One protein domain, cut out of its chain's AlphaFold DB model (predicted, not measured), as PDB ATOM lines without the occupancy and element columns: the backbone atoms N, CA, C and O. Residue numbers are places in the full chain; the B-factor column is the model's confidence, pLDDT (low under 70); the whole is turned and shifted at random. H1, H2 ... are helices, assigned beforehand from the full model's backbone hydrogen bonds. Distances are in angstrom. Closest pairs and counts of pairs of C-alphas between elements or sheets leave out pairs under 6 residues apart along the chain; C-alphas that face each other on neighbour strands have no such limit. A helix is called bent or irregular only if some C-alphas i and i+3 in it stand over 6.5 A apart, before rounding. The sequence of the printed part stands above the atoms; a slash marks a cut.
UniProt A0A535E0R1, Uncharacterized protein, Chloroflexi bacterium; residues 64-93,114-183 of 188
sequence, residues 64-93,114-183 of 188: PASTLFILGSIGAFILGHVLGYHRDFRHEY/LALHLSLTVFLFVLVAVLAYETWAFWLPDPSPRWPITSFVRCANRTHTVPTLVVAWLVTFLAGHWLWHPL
ATOM      1  N   PRO A  64     194.635 242.304 262.113       66.94
ATOM      2  CA  PRO A  64     195.861 243.111 262.096       66.94
ATOM      3  C   PRO A  64     197.117 242.304 262.454       66.94
ATOM      4  O   PRO A  64     198.168 242.503 261.847       66.94
ATOM      5  N   ALA A  65     197.015 241.354 263.390       70.12
ATOM      6  CA  ALA A  65     198.152 240.537 263.804       70.12
ATOM      7  C   ALA A  65     198.555 239.551 262.699       70.12
ATOM      8  O   ALA A  65     199.734 239.448 262.370       70.12
ATOM      9  N   SER A  66     197.585 238.894 262.053       73.44
ATOM     10  CA  SER A  66     197.859 237.987 260.929       73.44
ATOM     11  C   SER A  66     198.578 238.687 259.773       73.44
ATOM     12  O   SER A  66     199.499 238.122 259.189       73.44
ATOM     13  N   THR A  67     198.219 239.939 259.474       80.81
ATOM     14  CA  THR A  67     198.854 240.709 258.397       80.81
ATOM     15  C   THR A  67     200.323 241.013 258.698       80.81
ATOM     16  O   THR A  67     201.160 240.885 257.807       80.81
ATOM     17  N   LEU A  68     200.667 241.342 259.950       82.50
ATOM     18  CA  LEU A  68     202.060 241.566 260.363       82.50
ATOM     19  C   LEU A  68     202.906 240.293 260.273       82.50
ATOM     20  O   LEU A  68     204.052 240.347 259.824       82.50
ATOM     21  N   PHE A  69     202.339 239.143 260.644       80.88
ATOM     22  CA  PHE A  69     203.006 237.853 260.473       80.88
ATOM     23  C   PHE A  69     203.308 237.571 259.003       80.88
ATOM     24  O   PHE A  69     204.444 237.236 258.674       80.88
ATOM     25  N   ILE A  70     202.322 237.746 258.121       82.19
ATOM     26  CA  ILE A  70     202.465 237.457 256.690       82.19
ATOM     27  C   ILE A  70     203.454 238.429 256.037       82.19
ATOM     28  O   ILE A  70     204.452 237.992 255.464       82.19
ATOM     29  N   LEU A  71     203.216 239.740 256.150       87.12
ATOM     30  CA  LEU A  71     204.057 240.757 255.510       87.12
ATOM     31  C   LEU A  71     205.485 240.730 256.048       87.12
ATOM     32  O   LEU A  71     206.435 240.808 255.270       87.12
ATOM     33  N   GLY A  72     205.649 240.575 257.362       85.00
ATOM     34  CA  GLY A  72     206.968 240.484 257.967       85.00
ATOM     35  C   GLY A  72     207.714 239.211 257.565       85.00
ATOM     36  O   GLY A  72     208.903 239.283 257.276       85.00
ATOM     37  N   SER A  73     207.022 238.074 257.427       85.38
ATOM     38  CA  SER A  73     207.628 236.830 256.926       85.38
ATOM     39  C   SER A  73     208.086 236.954 255.473       85.38
ATOM     40  O   SER A  73     209.199 236.541 255.142       85.38
ATOM     41  N   ILE A  74     207.266 237.573 254.614       87.00
ATOM     42  CA  ILE A  74     207.622 237.868 253.217       87.00
ATOM     43  C   ILE A  74     208.838 238.799 253.171       87.00
ATOM     44  O   ILE A  74     209.813 238.506 252.479       87.00
ATOM     45  N   GLY A  75     208.818 239.894 253.937       87.38
ATOM     46  CA  GLY A  75     209.926 240.847 254.006       87.38
ATOM     47  C   GLY A  75     211.218 240.205 254.507       87.38
ATOM     48  O   GLY A  75     212.276 240.389 253.909       87.38
ATOM     49  N   ALA A  76     211.130 239.388 255.554       83.69
ATOM     50  CA  ALA A  76     212.254 238.652 256.106       83.69
ATOM     51  C   ALA A  76     212.821 237.637 255.101       83.69
ATOM     52  O   ALA A  76     214.037 237.571 254.929       83.69
ATOM     53  N   PHE A  77     211.965 236.911 254.377       86.06
ATOM     54  CA  PHE A  77     212.383 235.997 253.314       86.06
ATOM     55  C   PHE A  77     213.125 236.729 252.187       86.06
ATOM     56  O   PHE A  77     214.233 236.334 251.820       86.06
ATOM     57  N   ILE A  78     212.558 237.830 251.677       82.56
ATOM     58  CA  ILE A  78     213.189 238.658 250.636       82.56
ATOM     59  C   ILE A  78     214.532 239.197 251.131       82.56
ATOM     60  O   ILE A  78     215.525 239.143 250.407       82.56
ATOM     61  N   LEU A  79     214.594 239.679 252.373       83.56
ATOM     62  CA  LEU A  79     215.823 240.209 252.951       83.56
ATOM     63  C   LEU A  79     216.895 239.120 253.086       83.56
ATOM     64  O   LEU A  79     218.047 239.355 252.722       83.56
ATOM     65  N   GLY A  80     216.518 237.924 253.543       79.44
ATOM     66  CA  GLY A  80     217.400 236.758 253.612       79.44
ATOM     67  C   GLY A  80     217.961 236.384 252.246       79.44
ATOM     68  O   GLY A  80     219.172 236.179 252.109       79.44
ATOM     69  N   HIS A  81     217.100 236.400 251.227       81.25
ATOM     70  CA  HIS A  81     217.477 236.157 249.841       81.25
ATOM     71  C   HIS A  81     218.464 237.206 249.314       81.25
ATOM     72  O   HIS A  81     219.536 236.846 248.834       81.25
ATOM     73  N   VAL A  82     218.162 238.500 249.455       81.06
ATOM     74  CA  VAL A  82     219.036 239.596 249.003       81.06
ATOM     75  C   VAL A  82     220.407 239.520 249.681       81.06
ATOM     76  O   VAL A  82     221.442 239.687 249.029       81.06
ATOM     77  N   LEU A  83     220.440 239.205 250.981       79.12
ATOM     78  CA  LEU A  83     221.687 239.048 251.730       79.12
ATOM     79  C   LEU A  83     222.492 237.819 251.275       79.12
ATOM     80  O   LEU A  83     223.722 237.879 251.210       79.12
ATOM     81  N   GLY A  84     221.810 236.718 250.945       72.62
ATOM     82  CA  GLY A  84     222.413 235.521 250.350       72.62
ATOM     83  C   GLY A  84     222.983 235.794 248.958       72.62
ATOM     84  O   GLY A  84     224.152 235.512 248.696       72.62
ATOM     85  N   TYR A  85     222.209 236.459 248.103       73.44
ATOM     86  CA  TYR A  85     222.603 236.809 246.743       73.44
ATOM     87  C   TYR A  85     223.836 237.719 246.711       73.44
ATOM     88  O   TYR A  85     224.824 237.414 246.042       73.44
ATOM     89  N   HIS A  86     223.840 238.804 247.495       69.12
ATOM     90  CA  HIS A  86     224.994 239.707 247.572       69.12
ATOM     91  C   HIS A  86     226.273 239.003 248.036       69.12
ATOM     92  O   HIS A  86     227.383 239.394 247.652       69.12
ATOM     93  N   ARG A  87     226.128 237.974 248.873       65.38
ATOM     94  CA  ARG A  87     227.241 237.182 249.383       65.38
ATOM     95  C   ARG A  87     227.850 236.308 248.287       65.38
ATOM     96  O   ARG A  87     229.075 236.324 248.148       65.38
ATOM     97  N   ASP A  88     227.027 235.600 247.519       64.56
ATOM     98  CA  ASP A  88     227.487 234.746 246.418       64.56
ATOM     99  C   ASP A  88     228.132 235.579 245.303       64.56
ATOM    100  O   ASP A  88     229.245 235.275 244.868       64.56
ATOM    101  N   PHE A  89     227.522 236.716 244.951       59.06
ATOM    102  CA  PHE A  89     228.047 237.634 243.937       59.06
ATOM    103  C   PHE A  89     229.451 238.152 244.299       59.06
ATOM    104  O   PHE A  89     230.379 238.114 243.491       59.06
ATOM    105  N   ARG A  90     229.666 238.574 245.556       58.72
ATOM    106  CA  ARG A  90     230.997 239.004 246.031       58.72
ATOM    107  C   ARG A  90     232.016 237.868 246.089       58.72
ATOM    108  O   ARG A  90     233.215 238.139 246.002       58.72
ATOM    109  N   HIS A  91     231.574 236.628 246.282       54.62
ATOM    110  CA  HIS A  91     232.475 235.483 246.325       54.62
ATOM    111  C   HIS A  91     232.961 235.092 244.927       54.62
ATOM    112  O   HIS A  91     234.131 234.740 244.776       54.62
ATOM    113  N   GLU A  92     232.088 235.213 243.925       53.66
ATOM    114  CA  GLU A  92     232.358 234.889 242.524       53.66
ATOM    115  C   GLU A  92     233.345 235.873 241.878       53.66
ATOM    116  O   GLU A  92     234.354 235.442 241.321       53.66
ATOM    117  N   TYR A  93     233.175 237.185 242.081       49.22
ATOM    118  CA  TYR A  93     234.153 238.176 241.599       49.22
ATOM    119  C   TYR A  93     235.532 238.061 242.252       49.22
ATOM    120  O   TYR A  93     236.523 238.495 241.679       49.22
ATOM    121  N   LEU A 114     225.317 214.791 250.117       74.25
ATOM    122  CA  LEU A 114     224.527 213.663 250.616       74.25
ATOM    123  C   LEU A 114     223.956 213.948 252.009       74.25
ATOM    124  O   LEU A 114     222.781 213.691 252.240       74.25
ATOM    125  N   ALA A 115     224.756 214.522 252.913       68.31
ATOM    126  CA  ALA A 115     224.302 214.912 254.244       68.31
ATOM    127  C   ALA A 115     223.180 215.962 254.186       68.31
ATOM    128  O   ALA A 115     222.208 215.841 254.921       68.31
ATOM    129  N   LEU A 116     223.288 216.943 253.282       68.69
ATOM    130  CA  LEU A 116     222.254 217.955 253.050       68.69
ATOM    131  C   LEU A 116     220.965 217.355 252.482       68.69
ATOM    132  O   LEU A 116     219.882 217.684 252.951       68.69
ATOM    133  N   HIS A 117     221.055 216.460 251.496       70.50
ATOM    134  CA  HIS A 117     219.866 215.786 250.964       70.50
ATOM    135  C   HIS A 117     219.189 214.928 252.031       70.50
ATOM    136  O   HIS A 117     217.965 214.938 252.149       70.50
ATOM    137  N   LEU A 118     219.976 214.205 252.827       75.06
ATOM    138  CA  LEU A 118     219.457 213.340 253.877       75.06
ATOM    139  C   LEU A 118     218.807 214.168 254.994       75.06
ATOM    140  O   LEU A 118     217.704 213.838 255.418       75.06
ATOM    141  N   SER A 119     219.414 215.291 255.400       65.38
ATOM    142  CA  SER A 119     218.816 216.197 256.388       65.38
ATOM    143  C   SER A 119     217.527 216.850 255.881       65.38
ATOM    144  O   SER A 119     216.542 216.872 256.615       65.38
ATOM    145  N   LEU A 120     217.493 217.311 254.626       72.75
ATOM    146  CA  LEU A 120     216.284 217.841 253.984       72.75
ATOM    147  C   LEU A 120     215.171 216.793 253.904       72.75
ATOM    148  O   LEU A 120     214.017 217.105 254.184       72.75
ATOM    149  N   THR A 121     215.515 215.551 253.565       79.50
ATOM    150  CA  THR A 121     214.547 214.450 253.466       79.50
ATOM    151  C   THR A 121     213.949 214.123 254.830       79.50
ATOM    152  O   THR A 121     212.732 214.018 254.955       79.50
ATOM    153  N   VAL A 122     214.786 214.018 255.868       76.00
ATOM    154  CA  VAL A 122     214.328 213.790 257.246       76.00
ATOM    155  C   VAL A 122     213.457 214.950 257.726       76.00
ATOM    156  O   VAL A 122     212.384 214.716 258.272       76.00
ATOM    157  N   PHE A 123     213.871 216.194 257.481       72.81
ATOM    158  CA  PHE A 123     213.087 217.379 257.829       72.81
ATOM    159  C   PHE A 123     211.707 217.370 257.158       72.81
ATOM    160  O   PHE A 123     210.693 217.577 257.821       72.81
ATOM    161  N   LEU A 124     211.658 217.080 255.857       73.88
ATOM    162  CA  LEU A 124     210.412 217.031 255.102       73.88
ATOM    163  C   LEU A 124     209.514 215.878 255.564       73.88
ATOM    164  O   LEU A 124     208.312 216.066 255.710       73.88
ATOM    165  N   PHE A 125     210.090 214.713 255.865       81.81
ATOM    166  CA  PHE A 125     209.358 213.585 256.435       81.81
ATOM    167  C   PHE A 125     208.725 213.938 257.789       81.81
ATOM    168  O   PHE A 125     207.545 213.668 258.001       81.81
ATOM    169  N   VAL A 126     209.474 214.601 258.678       75.12
ATOM    170  CA  VAL A 126     208.949 215.090 259.963       75.12
ATOM    171  C   VAL A 126     207.810 216.086 259.741       75.12
ATOM    172  O   VAL A 126     206.777 215.986 260.397       75.12
ATOM    173  N   LEU A 127     207.961 217.011 258.791       73.50
ATOM    174  CA  LEU A 127     206.929 217.994 258.463       73.50
ATOM    175  C   LEU A 127     205.650 217.327 257.934       73.50
ATOM    176  O   LEU A 127     204.553 217.687 258.355       73.50
ATOM    177  N   VAL A 128     205.779 216.310 257.077       81.56
ATOM    178  CA  VAL A 128     204.646 215.504 256.594       81.56
ATOM    179  C   VAL A 128     203.976 214.746 257.741       81.56
ATOM    180  O   VAL A 128     202.753 214.764 257.836       81.56
ATOM    181  N   ALA A 129     204.745 214.122 258.635       77.69
ATOM    182  CA  ALA A 129     204.200 213.416 259.796       77.69
ATOM    183  C   ALA A 129     203.431 214.362 260.738       77.69
ATOM    184  O   ALA A 129     202.356 214.017 261.222       77.69
ATOM    185  N   VAL A 130     203.946 215.577 260.947       77.12
ATOM    186  CA  VAL A 130     203.294 216.638 261.729       77.12
ATOM    187  C   VAL A 130     201.980 217.089 261.083       77.12
ATOM    188  O   VAL A 130     200.968 217.189 261.775       77.12
ATOM    189  N   LEU A 131     201.963 217.304 259.765       80.06
ATOM    190  CA  LEU A 131     200.740 217.653 259.029       80.06
ATOM    191  C   LEU A 131     199.713 216.514 259.044       80.06
ATOM    192  O   LEU A 131     198.514 216.757 259.188       80.06
ATOM    193  N   ALA A 132     200.168 215.265 258.921       81.88
ATOM    194  CA  ALA A 132     199.309 214.091 259.011       81.88
ATOM    195  C   ALA A 132     198.687 213.963 260.409       81.88
ATOM    196  O   ALA A 132     197.486 213.725 260.514       81.88
ATOM    197  N   TYR A 133     199.472 214.191 261.469       82.19
ATOM    198  CA  TYR A 133     198.962 214.257 262.840       82.19
ATOM    199  C   TYR A 133     197.911 215.357 262.995       82.19
ATOM    200  O   TYR A 133     196.858 215.104 263.570       82.19
ATOM    201  N   GLU A 134     198.158 216.555 262.460       81.06
ATOM    202  CA  GLU A 134     197.194 217.653 262.531       81.06
ATOM    203  C   GLU A 134     195.884 217.303 261.812       81.06
ATOM    204  O   GLU A 134     194.804 217.457 262.377       81.06
ATOM    205  N   THR A 135     195.980 216.746 260.604       81.44
ATOM    206  CA  THR A 135     194.817 216.305 259.820       81.44
ATOM    207  C   THR A 135     194.025 215.235 260.571       81.44
ATOM    208  O   THR A 135     192.805 215.325 260.686       81.44
ATOM    209  N   TRP A 136     194.718 214.246 261.136       83.06
ATOM    210  CA  TRP A 136     194.111 213.181 261.931       83.06
ATOM    211  C   TRP A 136     193.464 213.706 263.220       83.06
ATOM    212  O   TRP A 136     192.368 213.270 263.576       83.06
ATOM    213  N   ALA A 137     194.096 214.674 263.893       76.69
ATOM    214  CA  ALA A 137     193.581 215.294 265.111       76.69
ATOM    215  C   ALA A 137     192.273 216.068 264.877       76.69
ATOM    216  O   ALA A 137     191.448 216.125 265.784       76.69
ATOM    217  N   PHE A 138     192.060 216.619 263.676       73.94
ATOM    218  CA  PHE A 138     190.805 217.279 263.298       73.94
ATOM    219  C   PHE A 138     189.725 216.323 262.773       73.94
ATOM    220  O   PHE A 138     188.544 216.654 262.845       73.94
ATOM    221  N   TRP A 139     190.108 215.180 262.199       76.00
ATOM    222  CA  TRP A 139     189.184 214.353 261.418       76.00
ATOM    223  C   TRP A 139     188.375 213.344 262.245       76.00
ATOM    224  O   TRP A 139     187.286 212.964 261.821       76.00
ATOM    225  N   LEU A 140     188.859 212.911 263.417       72.56
ATOM    226  CA  LEU A 140     188.102 211.975 264.258       72.56
ATOM    227  C   LEU A 140     187.127 212.717 265.187       72.56
ATOM    228  O   LEU A 140     187.575 213.497 266.031       72.56
ATOM    229  N   PRO A 141     185.813 212.439 265.103       61.72
ATOM    230  CA  PRO A 141     184.827 212.944 266.047       61.72
ATOM    231  C   PRO A 141     184.913 212.146 267.360       61.72
ATOM    232  O   PRO A 141     184.103 211.262 267.607       61.72
ATOM    233  N   ASP A 142     185.921 212.427 268.188       65.38
ATOM    234  CA  ASP A 142     186.121 211.773 269.488       65.38
ATOM    235  C   ASP A 142     186.201 212.791 270.645       65.38
ATOM    236  O   ASP A 142     186.787 213.863 270.484       65.38
ATOM    237  N   PRO A 143     185.716 212.440 271.853       58.47
ATOM    238  CA  PRO A 143     185.719 213.304 273.041       58.47
ATOM    239  C   PRO A 143     187.087 213.421 273.745       58.47
ATOM    240  O   PRO A 143     187.195 214.060 274.791       58.47
ATOM    241  N   SER A 144     188.145 212.793 273.222       60.56
ATOM    242  CA  SER A 144     189.480 212.852 273.834       60.56
ATOM    243  C   SER A 144     190.155 214.213 273.597       60.56
ATOM    244  O   SER A 144     190.092 214.716 272.474       60.56
ATOM    245  N   PRO A 145     190.876 214.784 274.583       64.00
ATOM    246  CA  PRO A 145     191.570 216.060 274.440       64.00
ATOM    247  C   PRO A 145     192.831 215.881 273.581       64.00
ATOM    248  O   PRO A 145     193.949 215.828 274.088       64.00
ATOM    249  N   ARG A 146     192.662 215.773 272.262       70.62
ATOM    250  CA  ARG A 146     193.757 215.844 271.289       70.62
ATOM    251  C   ARG A 146     193.926 217.303 270.908       70.62
ATOM    252  O   ARG A 146     193.000 217.923 270.394       70.62
ATOM    253  N   TRP A 147     195.087 217.861 271.220       70.75
ATOM    254  CA  TRP A 147     195.364 219.267 270.968       70.75
ATOM    255  C   TRP A 147     196.118 219.345 269.641       70.75
ATOM    256  O   TRP A 147     197.212 218.771 269.536       70.75
ATOM    257  N   PRO A 148     195.547 219.981 268.604       71.12
ATOM    258  CA  PRO A 148     196.254 220.153 267.348       71.12
ATOM    259  C   PRO A 148     197.479 221.036 267.585       71.12
ATOM    260  O   PRO A 148     197.463 221.947 268.409       71.12
ATOM    261  N   ILE A 149     198.560 220.806 266.843       72.88
ATOM    262  CA  ILE A 149     199.788 221.605 266.994       72.88
ATOM    263  C   ILE A 149     199.490 223.098 266.774       72.88
ATOM    264  O   ILE A 149     200.031 223.962 267.467       72.88
ATOM    265  N   THR A 150     198.545 223.411 265.888       73.44
ATOM    266  CA  THR A 150     198.065 224.776 265.673       73.44
ATOM    267  C   THR A 150     197.387 225.406 266.888       73.44
ATOM    268  O   THR A 150     197.487 226.626 267.023       73.44
ATOM    269  N   SER A 151     196.769 224.658 267.813       71.19
ATOM    270  CA  SER A 151     196.236 225.250 269.054       71.19
ATOM    271  C   SER A 151     197.363 225.723 269.975       71.19
ATOM    272  O   SER A 151     197.277 226.828 270.515       71.19
ATOM    273  N   PHE A 152     198.472 224.980 270.062       72.56
ATOM    274  CA  PHE A 152     199.667 225.405 270.800       72.56
ATOM    275  C   PHE A 152     200.323 226.638 270.179       72.56
ATOM    276  O   PHE A 152     200.694 227.561 270.899       72.56
ATOM    277  N   VAL A 153     200.414 226.705 268.847       72.38
ATOM    278  CA  VAL A 153     200.961 227.884 268.153       72.38
ATOM    279  C   VAL A 153     200.073 229.113 268.373       72.38
ATOM    280  O   VAL A 153     200.578 230.199 268.657       72.38
ATOM    281  N   ARG A 154     198.743 228.959 268.308       75.94
ATOM    282  CA  ARG A 154     197.789 230.047 268.588       75.94
ATOM    283  C   ARG A 154     197.861 230.515 270.039       75.94
ATOM    284  O   ARG A 154     197.845 231.720 270.288       75.94
ATOM    285  N   CYS A 155     197.979 229.578 270.978       74.81
ATOM    286  CA  CYS A 155     198.191 229.849 272.397       74.81
ATOM    287  C   CYS A 155     199.495 230.628 272.620       74.81
ATOM    288  O   CYS A 155     199.466 231.730 273.163       74.81
ATOM    289  N   ALA A 156     200.620 230.122 272.107       73.50
ATOM    290  CA  ALA A 156     201.917 230.785 272.206       73.50
ATOM    291  C   ALA A 156     201.878 232.197 271.608       73.50
ATOM    292  O   ALA A 156     202.434 233.126 272.186       73.50
ATOM    293  N   ASN A 157     201.168 232.388 270.493       73.75
ATOM    294  CA  ASN A 157     201.000 233.706 269.901       73.75
ATOM    295  C   ASN A 157     200.126 234.644 270.747       73.75
ATOM    296  O   ASN A 157     200.417 235.833 270.806       73.75
ATOM    297  N   ARG A 158     199.060 234.167 271.399       74.12
ATOM    298  CA  ARG A 158     198.256 235.020 272.296       74.12
ATOM    299  C   ARG A 158     199.044 235.445 273.525       74.12
ATOM    300  O   ARG A 158     199.007 236.610 273.900       74.12
ATOM    301  N   THR A 159     199.749 234.502 274.131       72.38
ATOM    302  CA  THR A 159     200.479 234.740 275.373       72.38
ATOM    303  C   THR A 159     201.759 235.534 275.120       72.38
ATOM    304  O   THR A 159     202.125 236.412 275.897       72.38
ATOM    305  N   HIS A 160     202.421 235.266 273.994       73.44
ATOM    306  CA  HIS A 160     203.683 235.880 273.618       73.44
ATOM    307  C   HIS A 160     203.754 236.136 272.100       73.44
ATOM    308  O   HIS A 160     204.491 235.488 271.350       73.44
ATOM    309  N   THR A 161     202.999 237.133 271.629       74.69
ATOM    310  CA  THR A 161     202.917 237.502 270.198       74.69
ATOM    311  C   THR A 161     204.261 237.955 269.630       74.69
ATOM    312  O   THR A 161     204.640 237.594 268.522       74.69
ATOM    313  N   VAL A 162     205.016 238.748 270.392       75.81
ATOM    314  CA  VAL A 162     206.289 239.317 269.928       75.81
ATOM    315  C   VAL A 162     207.360 238.244 269.666       75.81
ATOM    316  O   VAL A 162     207.905 238.240 268.562       75.81
ATOM    317  N   PRO A 163     207.671 237.299 270.582       72.81
ATOM    318  CA  PRO A 163     208.630 236.231 270.279       72.81
ATOM    319  C   PRO A 163     208.186 235.356 269.129       72.81
ATOM    320  O   PRO A 163     209.004 235.024 268.283       72.81
ATOM    321  N   THR A 164     206.914 234.956 269.105       75.19
ATOM    322  CA  THR A 164     206.412 234.064 268.055       75.19
ATOM    323  C   THR A 164     206.564 234.707 266.680       75.19
ATOM    324  O   THR A 164     206.980 234.042 265.732       75.19
ATOM    325  N   LEU A 165     206.351 236.019 266.594       80.94
ATOM    326  CA  LEU A 165     206.586 236.818 265.399       80.94
ATOM    327  C   LEU A 165     208.078 236.911 265.033       80.94
ATOM    328  O   LEU A 165     208.433 236.677 263.880       80.94
ATOM    329  N   VAL A 166     208.966 237.159 266.001       78.00
ATOM    330  CA  VAL A 166     210.424 237.180 265.771       78.00
ATOM    331  C   VAL A 166     210.941 235.821 265.291       78.00
ATOM    332  O   VAL A 166     211.719 235.767 264.340       78.00
ATOM    333  N   VAL A 167     210.493 234.722 265.907       77.25
ATOM    334  CA  VAL A 167     210.848 233.357 265.491       77.25
ATOM    335  C   VAL A 167     210.382 233.103 264.064       77.25
ATOM    336  O   VAL A 167     211.175 232.636 263.249       77.25
ATOM    337  N   ALA A 168     209.128 233.440 263.747       82.06
ATOM    338  CA  ALA A 168     208.577 233.257 262.409       82.06
ATOM    339  C   ALA A 168     209.410 234.000 261.355       82.06
ATOM    340  O   ALA A 168     209.857 233.387 260.386       82.06
ATOM    341  N   TRP A 169     209.697 235.284 261.588       85.12
ATOM    342  CA  TRP A 169     210.500 236.104 260.679       85.12
ATOM    343  C   TRP A 169     211.918 235.579 260.523       85.12
ATOM    344  O   TRP A 169     212.484 235.597 259.433       85.12
ATOM    345  N   LEU A 170     212.516 235.100 261.606       79.75
ATOM    346  CA  LEU A 170     213.871 234.596 261.554       79.75
ATOM    347  C   LEU A 170     213.944 233.266 260.792       79.75
ATOM    348  O   LEU A 170     214.822 233.099 259.947       79.75
ATOM    349  N   VAL A 171     212.995 232.351 261.006       79.31
ATOM    350  CA  VAL A 171     212.902 231.108 260.226       79.31
ATOM    351  C   VAL A 171     212.707 231.412 258.740       79.31
ATOM    352  O   VAL A 171     213.395 230.821 257.907       79.31
ATOM    353  N   THR A 172     211.838 232.362 258.384       83.19
ATOM    354  CA  THR A 172     211.598 232.735 256.979       83.19
ATOM    355  C   THR A 172     212.786 233.469 256.366       83.19
ATOM    356  O   THR A 172     213.107 233.235 255.202       83.19
ATOM    357  N   PHE A 173     213.493 234.296 257.141       82.44
ATOM    358  CA  PHE A 173     214.756 234.909 256.730       82.44
ATOM    359  C   PHE A 173     215.813 233.854 256.418       82.44
ATOM    360  O   PHE A 173     216.429 233.903 255.354       82.44
ATOM    361  N   LEU A 174     216.005 232.877 257.312       78.25
ATOM    362  CA  LEU A 174     216.909 231.764 257.045       78.25
ATOM    363  C   LEU A 174     216.444 231.022 255.787       78.25
ATOM    364  O   LEU A 174     217.228 230.868 254.858       78.25
ATOM    365  N   ALA A 175     215.175 230.636 255.688       79.25
ATOM    366  CA  ALA A 175     214.668 229.950 254.503       79.25
ATOM    367  C   ALA A 175     214.986 230.717 253.204       79.25
ATOM    368  O   ALA A 175     215.528 230.123 252.275       79.25
ATOM    369  N   GLY A 176     214.759 232.033 253.159       78.56
ATOM    370  CA  GLY A 176     215.103 232.871 252.005       78.56
ATOM    371  C   GLY A 176     216.604 232.947 251.727       78.56
ATOM    372  O   GLY A 176     217.024 232.941 250.571       78.56
ATOM    373  N   HIS A 177     217.423 232.950 252.779       78.81
ATOM    374  CA  HIS A 177     218.878 232.911 252.667       78.81
ATOM    375  C   HIS A 177     219.407 231.592 252.086       78.81
ATOM    376  O   HIS A 177     220.393 231.612 251.353       78.81
ATOM    377  N   TRP A 178     218.779 230.459 252.422       73.38
ATOM    378  CA  TRP A 178     219.285 229.120 252.105       73.38
ATOM    379  C   TRP A 178     218.642 228.477 250.866       73.38
ATOM    380  O   TRP A 178     219.338 227.806 250.109       73.38
ATOM    381  N   LEU A 179     217.331 228.643 250.642       71.56
ATOM    382  CA  LEU A 179     216.630 227.955 249.546       71.56
ATOM    383  C   LEU A 179     216.914 228.555 248.169       71.56
ATOM    384  O   LEU A 179     216.815 227.849 247.167       71.56
ATOM    385  N   TRP A 180     217.250 229.841 248.094       63.50
ATOM    386  CA  TRP A 180     217.354 230.534 246.816       63.50
ATOM    387  C   TRP A 180     218.810 230.761 246.414       63.50
ATOM    388  O   TRP A 180     219.327 231.879 246.463       63.50
ATOM    389  N   HIS A 181     219.460 229.694 245.951       59.97
ATOM    390  CA  HIS A 181     220.667 229.825 245.141       59.97
ATOM    391  C   HIS A 181     220.268 229.881 243.663       59.97
ATOM    392  O   HIS A 181     219.586 228.968 243.187       59.97
ATOM    393  N   PRO A 182     220.665 230.921 242.906       54.03
ATOM    394  CA  PRO A 182     220.418 230.935 241.475       54.03
ATOM    395  C   PRO A 182     221.115 229.723 240.852       54.03
ATOM    396  O   PRO A 182     222.331 229.559 240.969       54.03
ATOM    397  N   LEU A 183     220.329 228.860 240.201       52.66
ATOM    398  CA  LEU A 183     220.835 227.817 239.318       52.66
ATOM    399  C   LEU A 183     221.825 228.479 238.358       52.66
ATOM    400  O   LEU A 183     221.418 229.231 237.470       52.66
TER     401      LEU A 183
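What this domain is: This is residues 64 to 93 and 114 to 183 of the 188 residues of an uncharacterized protein of Chloroflexi bacterium (UniProt A0A535E0R1). The model is a loose, open frame of helices: the long helix H1 and the shorter H4 lie side by side and run the same way, the long helix H2 stands well off from both and runs back nearly against H1, and the short helix H3 bridges the two sides at one end. The middle between H2 and the pair of H1 and H4 is empty; residues 114 to 129 of H2 stick out free on one side of the frame, and residues 139 to 144 stick out beyond H3. The printed part has 100 residues with four named helices, H1, H2, H3 and H4 in that order along the chain, and no named strand, and its class is all helix. The whole is loose, with a radius of gyration of the C-alphas of 17.6 A, and flat, spanning 63 by 38 by 16 A.

How they stand to each other: The printed part begins with H1, residues 64 to 93, which touches H4, residues 161 to 179, with 41 pairs of C-alphas within 8 A. Their closest C-alphas are those of Gly 80 and His 177, 4.2 A apart, and their centres are 9.7 A apart. The two run the same way at a shallow tilt of 32 degrees, only just short of steep. H2, residues 114 to 139, touches no helix and is apart from both H1 and H4. H2 is close to H3, residues 149 to 159, but not clearly touching it: their closest C-alphas, those of Glu 134 and Ile 149, are 6.5 A apart. The lines of H2 and H3 are about perpendicular, at 87 degrees. H3 and H4 only just touch, with 3 pairs of C-alphas within 8 A, and they touch only at the corner by their link. Their closest C-alphas are those of Asn 157 and Thr 164, 5.7 A apart, and H4 touches H3 with residues 164 to 165 alone. H3 and H4 run opposite ways at a steep tilt of 54 degrees, and H3 is apart from H1. In H1, H2, H3 and H4 every pair of backbone O of residue i and N of residue i+4 is within hydrogen-bond range.

Where its parts are: H1, residues 64 to 93, is the longest helix, 43.7 A from first to last C-alpha; it begins at C-alpha 64 at (195.861, 243.111, 262.096) and ends at C-alpha 93 at (234.153, 238.176, 241.599). H2, residues 114 to 139, is 37.0 A long and begins at C-alpha 114 at (224.527, 213.663, 250.616). H3, residues 149 to 159, is 15.6 A long. H4, residues 161 to 179, is 26.6 A long and ends at C-alpha 179 at (216.630, 227.955, 249.546). No helix is bent or irregular.

The domain as a whole: The two C-alphas farthest apart are those of Tyr 93 and Pro 143, 62.9 A. Without the stretches that stand free, the body has 78 residues and spans 58 by 28 by 16 A. Residues 94 to 113 are cut out, and C-alphas 93 and 114 are 27.8 A apart across the cut. Of the links that are printed whole, H3 to H4 is tight, with 1 residue, H2 to H3 is short, with 9 residues, and none is long. The mean pLDDT of the printed part is 74.2. The model's confidence is under 70 in 21 residues: residue 64, residues 86 to 93, residues 115 to 116, residue 119, residues 141 to 145 and residues 180 to 183.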